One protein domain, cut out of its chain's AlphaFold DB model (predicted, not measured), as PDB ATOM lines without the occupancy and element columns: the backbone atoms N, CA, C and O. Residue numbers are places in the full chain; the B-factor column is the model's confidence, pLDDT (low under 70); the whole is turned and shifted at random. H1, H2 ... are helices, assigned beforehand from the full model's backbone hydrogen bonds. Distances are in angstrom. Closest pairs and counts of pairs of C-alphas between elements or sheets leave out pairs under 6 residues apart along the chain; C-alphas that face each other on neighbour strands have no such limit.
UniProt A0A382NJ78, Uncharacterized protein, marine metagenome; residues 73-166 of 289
ATOM      1  N   PRO A  73     334.982 150.100 352.741       94.25
ATOM      2  CA  PRO A  73     334.410 148.876 352.194       94.25
ATOM      3  C   PRO A  73     335.325 148.265 351.114       94.25
ATOM      4  O   PRO A  73     335.637 148.918 350.130       94.25
ATOM      5  N   GLN A  74     335.698 146.994 351.290       92.88
ATOM      6  CA  GLN A  74     336.632 146.254 350.416       92.88
ATOM      7  C   GLN A  74     335.953 145.112 349.632       92.88
ATOM      8  O   GLN A  74     336.594 144.157 349.222       92.88
ATOM      9  N   THR A  75     334.626 145.152 349.474       96.06
ATOM     10  CA  THR A  75     333.887 144.196 348.627       96.06
ATOM     11  C   THR A  75     332.732 144.898 347.927       96.06
ATOM     12  O   THR A  75     332.140 145.812 348.509       96.06
ATOM     13  N   LYS A  76     332.323 144.428 346.740       98.19
ATOM     14  CA  LYS A  76     331.169 144.976 345.993       98.19
ATOM     15  C   LYS A  76     329.912 145.094 346.863       98.19
ATOM     16  O   LYS A  76     329.292 146.150 346.939       98.19
ATOM     17  N   ARG A  77     329.585 144.053 347.643       98.06
ATOM     18  CA  ARG A  77     328.445 144.072 348.584       98.06
ATOM     19  C   ARG A  77     328.568 145.171 349.647       98.06
ATOM     20  O   ARG A  77     327.570 145.801 349.999       98.06
ATOM     21  N   LYS A  78     329.762 145.382 350.214       98.00
ATOM     22  CA  LYS A  78     329.999 146.444 351.207       98.00
ATOM     23  C   LYS A  78     329.985 147.832 350.555       98.00
ATOM     24  O   LYS A  78     329.410 148.736 351.148       98.00
ATOM     25  N   ILE A  79     330.542 147.983 349.351       98.50
ATOM     26  CA  ILE A  79     330.541 149.236 348.578       98.50
ATOM     27  C   ILE A  79     329.117 149.647 348.224       98.50
ATOM     28  O   ILE A  79     328.725 150.766 348.530       98.50
ATOM     29  N   LYS A  80     328.314 148.728 347.678       98.62
ATOM     30  CA  LYS A  80     326.906 148.983 347.353       98.62
ATOM     31  C   LYS A  80     326.137 149.485 348.573       98.62
ATOM     32  O   LYS A  80     325.509 150.536 348.519       98.62
ATOM     33  N   ARG A  81     326.233 148.767 349.701       98.38
ATOM     34  CA  ARG A  81     325.592 149.189 350.960       98.38
ATOM     35  C   ARG A  81     326.076 150.558 351.427       98.38
ATOM     36  O   ARG A  81     325.260 151.344 351.880       98.38
ATOM     37  N   TYR A  82     327.374 150.827 351.318       97.19
ATOM     38  CA  TYR A  82     327.945 152.112 351.703       97.19
ATOM     39  C   TYR A  82     327.423 153.258 350.831       97.19
ATOM     40  O   TYR A  82     326.970 154.251 351.378       97.19
ATOM     41  N   ILE A  83     327.434 153.115 349.501       98.31
ATOM     42  CA  ILE A  83     326.953 154.144 348.565       98.31
ATOM     43  C   ILE A  83     325.475 154.457 348.813       98.31
ATOM     44  O   ILE A  83     325.102 155.627 348.876       98.31
ATOM     45  N   HIS A  84     324.648 153.426 349.001       97.44
ATOM     46  CA  HIS A  84     323.217 153.598 349.259       97.44
ATOM     47  C   HIS A  84     322.886 154.072 350.679       97.44
ATOM     48  O   HIS A  84     321.760 154.488 350.921       97.44
ATOM     49  N   SER A  85     323.836 154.025 351.619       95.44
ATOM     50  CA  SER A  85     323.649 154.597 352.958       95.44
ATOM     51  C   SER A  85     324.068 156.067 353.050       95.44
ATOM     52  O   SER A  85     324.018 156.632 354.138       95.44
ATOM     53  N   LEU A  86     324.578 156.665 351.968       94.12
ATOM     54  CA  LEU A  86     324.887 158.095 351.927       94.12
ATOM     55  C   LEU A  86     323.608 158.894 351.667       94.12
ATOM     56  O   LEU A  86     322.732 158.449 350.929       94.12
ATOM     57  N   ASP A  87     323.525 160.090 352.243       93.12
ATOM     58  CA  ASP A  87     322.381 160.975 352.040       93.12
ATOM     59  C   ASP A  87     322.517 161.777 350.739       93.12
ATOM     60  O   ASP A  87     323.117 162.854 350.694       93.12
ATOM     61  N   TRP A  88     321.945 161.241 349.664       95.56
ATOM     62  CA  TRP A  88     321.943 161.862 348.340       95.56
ATOM     63  C   TRP A  88     320.936 163.014 348.186       95.56
ATOM     64  O   TRP A  88     320.904 163.634 347.124       95.56
ATOM     65  N   ASN A  89     320.171 163.362 349.228       93.56
ATOM     66  CA  ASN A  89     319.479 164.657 349.286       93.56
ATOM     67  C   ASN A  89     320.437 165.788 349.706       93.56
ATOM     68  O   ASN A  89     320.171 166.957 349.444       93.56
ATOM     69  N   HIS A  90     321.597 165.444 350.280       92.44
ATOM     70  CA  HIS A  90     322.697 166.361 350.588       92.44
ATOM     71  C   HIS A  90     323.944 165.997 349.758       92.44
ATOM     72  O   HIS A  90     324.943 165.490 350.287       92.44
ATOM     73  N   PRO A  91     323.931 166.275 348.439       95.12
ATOM     74  CA  PRO A  91     324.888 165.711 347.484       95.12
ATOM     75  C   PRO A  91     326.349 166.101 347.743       95.12
ATOM     76  O   PRO A  91     327.253 165.336 347.413       95.12
ATOM     77  N   TRP A  92     326.614 167.244 348.384       93.69
ATOM     78  CA  TRP A  92     327.973 167.607 348.804       93.69
ATOM     79  C   TRP A  92     328.563 166.605 349.809       93.69
ATOM     80  O   TRP A  92     329.702 166.160 349.645       93.69
ATOM     81  N   GLY A  93     327.787 166.215 350.825       92.56
ATOM     82  CA  GLY A  93     328.222 165.261 351.844       92.56
ATOM     83  C   GLY A  93     328.395 163.862 351.258       92.56
ATOM     84  O   GLY A  93     329.461 163.254 351.403       92.56
ATOM     85  N   ALA A  94     327.386 163.382 350.523       95.56
ATOM     86  CA  ALA A  94     327.437 162.088 349.842       95.56
ATOM     87  C   ALA A  94     328.608 162.007 348.849       95.56
ATOM     88  O   ALA A  94     329.437 161.098 348.939       95.56
ATOM     89  N   GLY A  95     328.759 163.008 347.979       97.38
ATOM     90  CA  GLY A  95     329.867 163.095 347.033       97.38
ATOM     91  C   GLY A  95     331.231 163.117 347.727       97.38
ATOM     92  O   GLY A  95     332.152 162.428 347.292       97.38
ATOM     93  N   SER A  96     331.384 163.838 348.846       95.00
ATOM     94  CA  SER A  96     332.648 163.850 349.601       95.00
ATOM     95  C   SER A  96     332.996 162.467 350.153       95.00
ATOM     96  O   SER A  96     334.152 162.042 350.111       95.00
ATOM     97  N   HIS A  97     332.001 161.741 350.658       95.25
ATOM     98  CA  HIS A  97     332.177 160.397 351.195       95.25
ATOM     99  C   HIS A  97     332.435 159.340 350.123       95.25
ATOM    100  O   HIS A  97     333.212 158.412 350.379       95.25
ATOM    101  N   PHE A  98     331.827 159.484 348.947       97.88
ATOM    102  CA  PHE A  98     332.157 158.692 347.768       97.88
ATOM    103  C   PHE A  98     333.595 158.972 347.305       97.88
ATOM    104  O   PHE A  98     334.382 158.043 347.153       97.88
ATOM    105  N   SER A  99     333.990 160.243 347.220       97.44
ATOM    106  CA  SER A  99     335.350 160.638 346.841       97.44
ATOM    107  C   SER A  99     336.409 160.082 347.790       97.44
ATOM    108  O   SER A  99     337.455 159.614 347.350       97.44
ATOM    109  N   HIS A 100     336.143 160.048 349.103       96.50
ATOM    110  CA  HIS A 100     337.032 159.375 350.057       96.50
ATOM    111  C   HIS A 100     337.178 157.873 349.771       96.50
ATOM    112  O   HIS A 100     338.281 157.351 349.885       96.50
ATOM    113  N   LEU A 101     336.091 157.176 349.412       97.31
ATOM    114  CA  LEU A 101     336.152 155.753 349.066       97.31
ATOM    115  C   LEU A 101     337.090 155.523 347.877       97.31
ATOM    116  O   LEU A 101     338.007 154.714 347.988       97.31
ATOM    117  N   ILE A 102     336.880 156.254 346.781       97.81
ATOM    118  CA  ILE A 102     337.692 156.119 345.565       97.81
ATOM    119  C   ILE A 102     339.160 156.446 345.849       97.81
ATOM    120  O   ILE A 102     340.039 155.650 345.524       97.81
ATOM    121  N   PHE A 103     339.416 157.560 346.543       96.50
ATOM    122  CA  PHE A 103     340.766 157.981 346.911       96.50
ATOM    123  C   PHE A 103     341.519 156.895 347.688       96.50
ATOM    124  O   PHE A 103     342.646 156.560 347.333       96.50
ATOM    125  N   PHE A 104     340.914 156.316 348.731       95.75
ATOM    126  CA  PHE A 104     341.601 155.303 349.537       95.75
ATOM    127  C   PHE A 104     341.726 153.951 348.831       95.75
ATOM    128  O   PHE A 104     342.726 153.278 349.053       95.75
ATOM    129  N   LEU A 105     340.773 153.554 347.976       95.50
ATOM    130  CA  LEU A 105     340.934 152.348 347.152       95.50
ATOM    131  C   LEU A 105     342.169 152.473 346.249       95.50
ATOM    132  O   LEU A 105     343.017 151.587 346.288       95.50
ATOM    133  N   LYS A 106     342.298 153.599 345.530       94.44
ATOM    134  CA  LYS A 106     343.433 153.889 344.639       94.44
ATOM    135  C   LYS A 106     344.752 154.024 345.404       94.44
ATOM    136  O   LYS A 106     345.721 153.369 345.059       94.44
ATOM    137  N   ASN A 107     344.794 154.809 346.484       93.12
ATOM    138  CA  ASN A 107     346.041 155.017 347.234       93.12
ATOM    139  C   ASN A 107     346.522 153.739 347.942       93.12
ATOM    140  O   ASN A 107     347.727 153.509 348.021       93.12
ATOM    141  N   ASN A 108     345.613 152.898 348.449       93.19
ATOM    142  CA  ASN A 108     346.002 151.611 349.031       93.19
ATOM    143  C   ASN A 108     346.627 150.677 347.982       93.19
ATOM    144  O   ASN A 108     347.574 149.957 348.295       93.19
ATOM    145  N   ASP A 109     346.110 150.695 346.756       92.31
ATOM    146  CA  ASP A 109     346.659 149.928 345.640       92.31
ATOM    147  C   ASP A 109     348.039 150.460 345.220       92.31
ATOM    148  O   ASP A 109     349.034 149.744 345.310       92.31
ATOM    149  N   GLU A 110     348.136 151.753 344.901       91.00
ATOM    150  CA  GLU A 110     349.366 152.377 344.391       91.00
ATOM    151  C   GLU A 110     350.520 152.376 345.401       91.00
ATOM    152  O   GLU A 110     351.661 152.075 345.053       91.00
ATOM    153  N   MET A 111     350.248 152.736 346.660       91.44
ATOM    154  CA  MET A 111     351.305 152.981 347.652       91.44
ATOM    155  C   MET A 111     351.682 151.742 348.464       91.44
ATOM    156  O   MET A 111     352.756 151.712 349.074       91.44
ATOM    157  N   PHE A 112     350.792 150.749 348.531       90.38
ATOM    158  CA  PHE A 112     350.967 149.578 349.395       90.38
ATOM    159  C   PHE A 112     350.817 148.248 348.663       90.38
ATOM    160  O   PHE A 112     351.057 147.222 349.295       90.38
ATOM    161  N   LYS A 113     350.444 148.246 347.373       84.50
ATOM    162  CA  LYS A 113     350.157 147.026 346.601       84.50
ATOM    163  C   LYS A 113     349.218 146.100 347.374       84.50
ATOM    164  O   LYS A 113     349.487 144.921 347.590       84.50
ATOM    165  N   TYR A 114     348.152 146.676 347.919       75.56
ATOM    166  CA  TYR A 114     347.288 145.974 348.858       75.56
ATOM    167  C   TYR A 114     346.383 144.964 348.126       75.56
ATOM    168  O   TYR A 114     345.253 145.272 347.767       75.56
ATOM    169  N   HIS A 115     346.868 143.734 347.942       72.75
ATOM    170  CA  HIS A 115     346.245 142.689 347.109       72.75
ATOM    171  C   HIS A 115     345.026 141.965 347.716       72.75
ATOM    172  O   HIS A 115     344.573 140.958 347.179       72.75
ATOM    173  N   ASN A 116     344.462 142.446 348.828       80.19
ATOM    174  CA  ASN A 116     343.288 141.802 349.442       80.19
ATOM    175  C   ASN A 116     341.979 142.050 348.665       80.19
ATOM    176  O   ASN A 116     340.935 141.508 349.030       80.19
ATOM    177  N   TYR A 117     342.014 142.896 347.636       84.94
ATOM    178  CA  TYR A 117     340.937 143.115 346.676       84.94
ATOM    179  C   TYR A 117     341.517 143.660 345.366       84.94
ATOM    180  O   TYR A 117     342.594 144.251 345.363       84.94
ATOM    181  N   ASP A 118     340.773 143.517 344.271       90.88
ATOM    182  CA  ASP A 118     341.065 144.209 343.016       90.88
ATOM    183  C   ASP A 118     340.554 145.656 343.104       90.88
ATOM    184  O   ASP A 118     339.346 145.916 343.147       90.88
ATOM    185  N   ALA A 119     341.475 146.616 343.221       93.00
ATOM    186  CA  ALA A 119     341.120 148.020 343.395       93.00
ATOM    187  C   ALA A 119     340.407 148.597 342.169       93.00
ATOM    188  O   ALA A 119     339.444 149.350 342.338       93.00
ATOM    189  N   LEU A 120     340.838 148.222 340.962       94.00
ATOM    190  CA  LEU A 120     340.245 148.690 339.714       94.00
ATOM    191  C   LEU A 120     338.806 148.186 339.594       94.00
ATOM    192  O   LEU A 120     337.888 148.988 339.408       94.00
ATOM    193  N   GLU A 121     338.587 146.891 339.832       96.44
ATOM    194  CA  GLU A 121     337.256 146.279 339.791       96.44
ATOM    195  C   GLU A 121     336.296 146.920 340.812       96.44
ATOM    196  O   GLU A 121     335.116 147.166 340.523       96.44
ATOM    197  N   LEU A 122     336.779 147.207 342.026       97.38
ATOM    198  CA  LEU A 122     335.969 147.857 343.057       97.38
ATOM    199  C   LEU A 122     335.668 149.325 342.732       97.38
ATOM    200  O   LEU A 122     334.557 149.779 343.022       97.38
ATOM    201  N   ILE A 123     336.616 150.057 342.140       97.75
ATOM    202  CA  ILE A 123     336.421 151.437 341.676       97.75
ATOM    203  C   ILE A 123     335.389 151.469 340.542       97.75
ATOM    204  O   ILE A 123     334.430 152.240 340.625       97.75
ATOM    205  N   ASP A 124     335.512 150.594 339.541       97.94
ATOM    206  CA  ASP A 124     334.542 150.455 338.445       97.94
ATOM    207  C   ASP A 124     333.138 150.167 338.973       97.94
ATOM    208  O   ASP A 124     332.158 150.829 338.613       97.94
ATOM    209  N   PHE A 125     333.037 149.204 339.891       98.50
ATOM    210  CA  PHE A 125     331.774 148.878 340.531       98.50
ATOM    211  C   PHE A 125     331.200 150.073 341.309       98.50
ATOM    212  O   PHE A 125     330.002 150.340 341.225       98.50
ATOM    213  N   ALA A 126     332.033 150.818 342.040       98.56
ATOM    214  CA  ALA A 126     331.598 151.992 342.790       98.56
ATOM    215  C   ALA A 126     331.032 153.088 341.868       98.56
ATOM    216  O   ALA A 126     329.958 153.621 342.158       98.56
ATOM    217  N   PHE A 127     331.694 153.383 340.741       98.50
ATOM    218  CA  PHE A 127     331.189 154.340 339.749       98.50
ATOM    219  C   PHE A 127     329.896 153.861 339.076       98.50
ATOM    220  O   PHE A 127     328.963 154.647 338.891       98.50
ATOM    221  N   LYS A 128     329.784 152.565 338.765       98.12
ATOM    222  CA  LYS A 128     328.534 151.988 338.248       98.12
ATOM    223  C   LYS A 128     327.378 152.165 339.234       98.12
ATOM    224  O   LYS A 128     326.283 152.554 338.836       98.12
ATOM    225  N   GLU A 129     327.607 151.884 340.515       98.56
ATOM    226  CA  GLU A 129     326.562 151.968 341.537       98.56
ATOM    227  C   GLU A 129     326.166 153.415 341.859       98.56
ATOM    228  O   GLU A 129     324.973 153.697 341.962       98.56
ATOM    229  N   VAL A 130     327.124 154.343 341.978       98.25
ATOM    230  CA  VAL A 130     326.822 155.753 342.296       98.25
ATOM    231  C   VAL A 130     326.065 156.458 341.170       98.25
ATOM    232  O   VAL A 130     325.245 157.335 341.430       98.25
ATOM    233  N   ASN A 131     326.273 156.042 339.918       97.31
ATOM    234  CA  ASN A 131     325.589 156.622 338.762       97.31
ATOM    235  C   ASN A 131     324.076 156.351 338.729       97.31
ATOM    236  O   ASN A 131     323.382 156.955 337.918       97.31
ATOM    237  N   LYS A 132     323.539 155.534 339.642       96.94
ATOM    238  CA  LYS A 132     322.088 155.422 339.871       96.94
ATOM    239  C   LYS A 132     321.469 156.704 340.435       96.94
ATOM    240  O   LYS A 132     320.281 156.918 340.251       96.94
ATOM    241  N   TYR A 133     322.269 157.544 341.091       97.56
ATOM    242  CA  TYR A 133     321.854 158.859 341.591       97.56
ATOM    243  C   TYR A 133     322.059 159.970 340.561       97.56
ATOM    244  O   TYR A 133     321.922 161.145 340.885       97.56
ATOM    245  N   ARG A 134     322.470 159.632 339.335       96.50
ATOM    246  CA  ARG A 134     322.769 160.626 338.315       96.50
ATOM    247  C   ARG A 134     321.492 161.136 337.660       96.50
ATOM    248  O   ARG A 134     320.672 160.344 337.208       96.50
ATOM    249  N   GLN A 135     321.377 162.452 337.552       96.56
ATOM    250  CA  GLN A 135     320.179 163.130 337.068       96.56
ATOM    251  C   GLN A 135     320.396 163.767 335.688       96.56
ATOM    252  O   GLN A 135     321.511 163.793 335.153       96.56
ATOM    253  N   ALA A 136     319.315 164.265 335.082       94.94
ATOM    254  CA  ALA A 136     319.316 164.803 333.716       94.94
ATOM    255  C   ALA A 136     320.194 166.060 333.545       94.94
ATOM    256  O   ALA A 136     320.756 166.282 332.471       94.94
ATOM    257  N   ASP A 137     320.361 166.847 334.611       94.81
ATOM    258  CA  ASP A 137     321.293 167.986 334.676       94.81
ATOM    259  C   ASP A 137     322.769 167.553 334.823       94.81
ATOM    260  O   ASP A 137     323.683 168.376 334.828       94.81
ATOM    261  N   GLY A 138     323.024 166.243 334.880       95.62
ATOM    262  CA  GLY A 138     324.350 165.644 334.942       95.62
ATOM    263  C   GLY A 138     324.919 165.500 336.351       95.62
ATOM    264  O   GLY A 138     325.929 164.798 336.477       95.62
ATOM    265  N   ALA A 139     324.292 166.103 337.370       97.06
ATOM    266  CA  ALA A 139     324.698 166.018 338.772       97.06
ATOM    267  C   ALA A 139     324.201 164.724 339.445       97.06
ATOM    268  O   ALA A 139     323.472 163.933 338.845       97.06
ATOM    269  N   TRP A 140     324.622 164.496 340.694       97.94
ATOM    270  CA  TRP A 140     324.244 163.324 341.489       97.94
ATOM    271  C   TRP A 140     323.424 163.753 342.698       97.94
ATOM    272  O   TRP A 140     323.948 164.464 343.553       97.94
ATOM    273  N   TYR A 141     322.163 163.333 342.760       97.38
ATOM    274  CA  TYR A 141     321.247 163.550 343.881       97.38
ATOM    275  C   TYR A 141     320.037 162.609 343.776       97.38
ATOM    276  O   TYR A 141     319.799 162.013 342.727       97.38
ATOM    277  N   ASP A 142     319.281 162.458 344.866       94.31
ATOM    278  CA  ASP A 142     318.089 161.597 344.904       94.31
ATOM    279  C   ASP A 142     316.817 162.336 344.450       94.31
ATOM    280  O   ASP A 142     316.373 162.158 343.320       94.31
ATOM    281  N   ARG A 143     316.243 163.205 345.297       88.00
ATOM    282  CA  ARG A 143     314.962 163.879 345.003       88.00
ATOM    283  C   ARG A 143     315.140 165.277 344.433       88.00
ATOM    284  O   ARG A 143     314.713 165.576 343.322       88.00
ATOM    285  N   SER A 144     315.749 166.152 345.219       88.56
ATOM    286  CA  SER A 144     315.993 167.538 344.852       88.56
ATOM    287  C   SER A 144     317.166 168.087 345.651       88.56
ATOM    288  O   SER A 144     317.461 167.642 346.758       88.56
ATOM    289  N   ALA A 145     317.852 169.050 345.057       90.69
ATOM    290  CA  ALA A 145     318.914 169.823 345.674       90.69
ATOM    291  C   ALA A 145     318.919 171.201 345.011       90.69
ATOM    292  O   ALA A 145     318.505 171.327 343.854       90.69
ATOM    293  N   SER A 146     319.384 172.239 345.707       91.62
ATOM    294  CA  SER A 146     319.607 173.532 345.052       91.62
ATOM    295  C   SER A 146     320.733 173.415 344.026       91.62
ATOM    296  O   SER A 146     321.642 172.601 344.194       91.62
ATOM    297  N   ASP A 147     320.729 174.247 342.987       91.69
ATOM    298  CA  ASP A 147     321.778 174.196 341.962       91.69
ATOM    299  C   ASP A 147     323.183 174.384 342.558       91.69
ATOM    300  O   ASP A 147     324.116 173.672 342.185       91.69
ATOM    301  N   ALA A 148     323.326 175.237 343.580       90.19
ATOM    302  CA  ALA A 148     324.574 175.371 344.331       90.19
ATOM    303  C   ALA A 148     324.991 174.052 345.012       90.19
ATOM    304  O   ALA A 148     326.143 173.633 344.905       90.19
ATOM    305  N   GLN A 149     324.065 173.344 345.672       91.81
ATOM    306  CA  GLN A 149     324.361 172.031 346.256       91.81
ATOM    307  C   GLN A 149     324.704 170.985 345.191       91.81
ATOM    308  O   GLN A 149     325.615 170.183 345.413       91.81
ATOM    309  N   LYS A 150     324.029 171.005 344.039       95.06
ATOM    310  CA  LYS A 150     324.333 170.111 342.915       95.06
ATOM    311  C   LYS A 150     325.753 170.329 342.402       95.06
ATOM    312  O   LYS A 150     326.485 169.353 342.267       95.06
ATOM    313  N   VAL A 151     326.177 171.578 342.184       94.75
ATOM    314  CA  VAL A 151     327.556 171.896 341.766       94.75
ATOM    315  C   VAL A 151     328.568 171.512 342.840       94.75
ATOM    316  O   VAL A 151     329.599 170.917 342.535       94.75
ATOM    317  N   ASN A 152     328.260 171.765 344.109       93.31
ATOM    318  CA  ASN A 152     329.115 171.376 345.229       93.31
ATOM    319  C   ASN A 152     329.298 169.855 345.324       93.31
ATOM    320  O   ASN A 152     330.406 169.380 345.577       93.31
ATOM    321  N   GLY A 153     328.231 169.086 345.096       96.00
ATOM    322  CA  GLY A 153     328.292 167.632 344.956       96.00
ATOM    323  C   GLY A 153     329.064 167.201 343.711       96.00
ATOM    324  O   GLY A 153     329.942 166.344 343.802       96.00
ATOM    325  N   ALA A 154     328.814 167.840 342.565       97.06
ATOM    326  CA  ALA A 154     329.507 167.564 341.310       97.06
ATOM    327  C   ALA A 154     331.020 167.794 341.426       97.06
ATOM    328  O   ALA A 154     331.780 166.960 340.947       97.06
ATOM    329  N   MET A 155     331.471 168.835 342.137       96.06
ATOM    330  CA  MET A 155     332.890 169.041 342.452       96.06
ATOM    331  C   MET A 155     333.471 167.816 343.167       96.06
ATOM    332  O   MET A 155     334.506 167.291 342.760       96.06
ATOM    333  N   LYS A 156     332.783 167.284 344.185       96.81
ATOM    334  CA  LYS A 156     333.252 166.083 344.896       96.81
ATOM    335  C   LYS A 156     333.281 164.851 343.994       96.81
ATOM    336  O   LYS A 156     334.227 164.065 344.061       96.81
ATOM    337  N   MET A 157     332.304 164.703 343.107       97.94
ATOM    338  CA  MET A 157     332.295 163.613 342.131       97.94
ATOM    339  C   MET A 157     333.454 163.743 341.141       97.94
ATOM    340  O   MET A 157     334.212 162.792 340.979       97.94
ATOM    341  N   VAL A 158     333.684 164.930 340.581       96.94
ATOM    342  CA  VAL A 158     334.818 165.218 339.692       96.94
ATOM    343  C   VAL A 158     336.159 164.938 340.375       96.94
ATOM    344  O   VAL A 158     336.997 164.260 339.790       96.94
ATOM    345  N   THR A 159     336.350 165.336 341.638       95.56
ATOM    346  CA  THR A 159     337.582 164.976 342.372       95.56
ATOM    347  C   THR A 159     337.758 163.464 342.540       95.56
ATOM    348  O   THR A 159     338.883 162.998 342.680       95.56
ATOM    349  N   SER A 160     336.671 162.685 342.511       97.00
ATOM    350  CA  SER A 160     336.745 161.218 342.516       97.00
ATOM    351  C   SER A 160     337.251 160.699 341.173       97.00
ATOM    352  O   SER A 160     338.124 159.843 341.162       97.00
ATOM    353  N   TYR A 161     336.741 161.245 340.059       96.88
ATOM    354  CA  TYR A 161     337.227 160.927 338.712       96.88
ATOM    355  C   TYR A 161     338.713 161.263 338.566       96.88
ATOM    356  O   TYR A 161     339.472 160.416 338.104       96.88
ATOM    357  N   MET A 162     339.127 162.450 339.026       94.94
ATOM    358  CA  MET A 162     340.530 162.876 339.037       94.94
ATOM    359  C   MET A 162     341.402 161.932 339.872       94.94
ATOM    360  O   MET A 162     342.414 161.456 339.376       94.94
ATOM    361  N   ALA A 163     340.985 161.604 341.101       93.69
ATOM    362  CA  ALA A 163     341.744 160.715 341.982       93.69
ATOM    363  C   ALA A 163     341.885 159.291 341.418       93.69
ATOM    364  O   ALA A 163     342.854 158.609 341.728       93.69
ATOM    365  N   SER A 164     340.928 158.827 340.609       94.56
ATOM    366  CA  SER A 164     341.001 157.539 339.907       94.56
ATOM    367  C   SER A 164     341.549 157.632 338.481       94.56
ATOM    368  O   SER A 164     341.516 156.624 337.786       94.56
ATOM    369  N   GLU A 165     341.990 158.814 338.036       93.25
ATOM    370  CA  GLU A 165     342.530 159.061 336.688       93.25
ATOM    371  C   GLU A 165     341.562 158.637 335.563       93.25
ATOM    372  O   GLU A 165     341.950 158.088 334.536       93.25
ATOM    373  N   ARG A 166     340.261 158.871 335.772       92.69
ATOM    374  CA  ARG A 166     339.199 158.475 334.840       92.69
ATOM    375  C   ARG A 166     338.752 159.622 333.951       92.69
ATOM    376  O   ARG A 166     338.441 160.710 334.433       92.69
TER     377      ARG A 166
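Overview. This is residues 73 to 166 of the 289 residues of an uncharacterized protein of marine metagenome (UniProt A0A382NJ78). Four roughly aligned helices make an elongated body: the hairpin of H2 and H3 is its middle, with short H1 on one side and H4 on the other. The 94 printed residues hold H1, H2, H3 and H4 in that order and no named strand: all helix. The whole is compact, radius of gyration of the C-alphas 13.0 A, spanning 41 by 24 by 19 A.

Arrangement. H1, residues 76 to 84, touches H3, residues 119 to 133, the same way at 33 degrees, only just shallow; closest C-alphas Lys 76 and Leu 122, 6.3 A. H2, residues 91 to 112, touches H3 with residues 102 to 109 alone, opposite ways at a shallow 9 degrees; closest C-alphas Leu 105 and Ala 119, 5.7 A. H4, residues 147 to 163, touches H2 the same way at a shallow 6 degrees; closest C-alphas Trp 92 and Gly 153, 3.9 A. H1 and H4 are apart. Every O i to N i+4 pair is within hydrogen-bond range in H1, H2 and H4; 9 of 11 in H3.

Along the chain. H1 begins at C-alpha 76 (331.169, 144.976, 345.993). H2 measures 30.7 A, H3 22.2 A and H4 24.1 A, ending at C-alpha 163 (341.744, 160.715, 341.982).

Size, cuts and confidence. The printed part has no cut; H3 to H4 is a long link. No printed residue is under 70 in pLDDT.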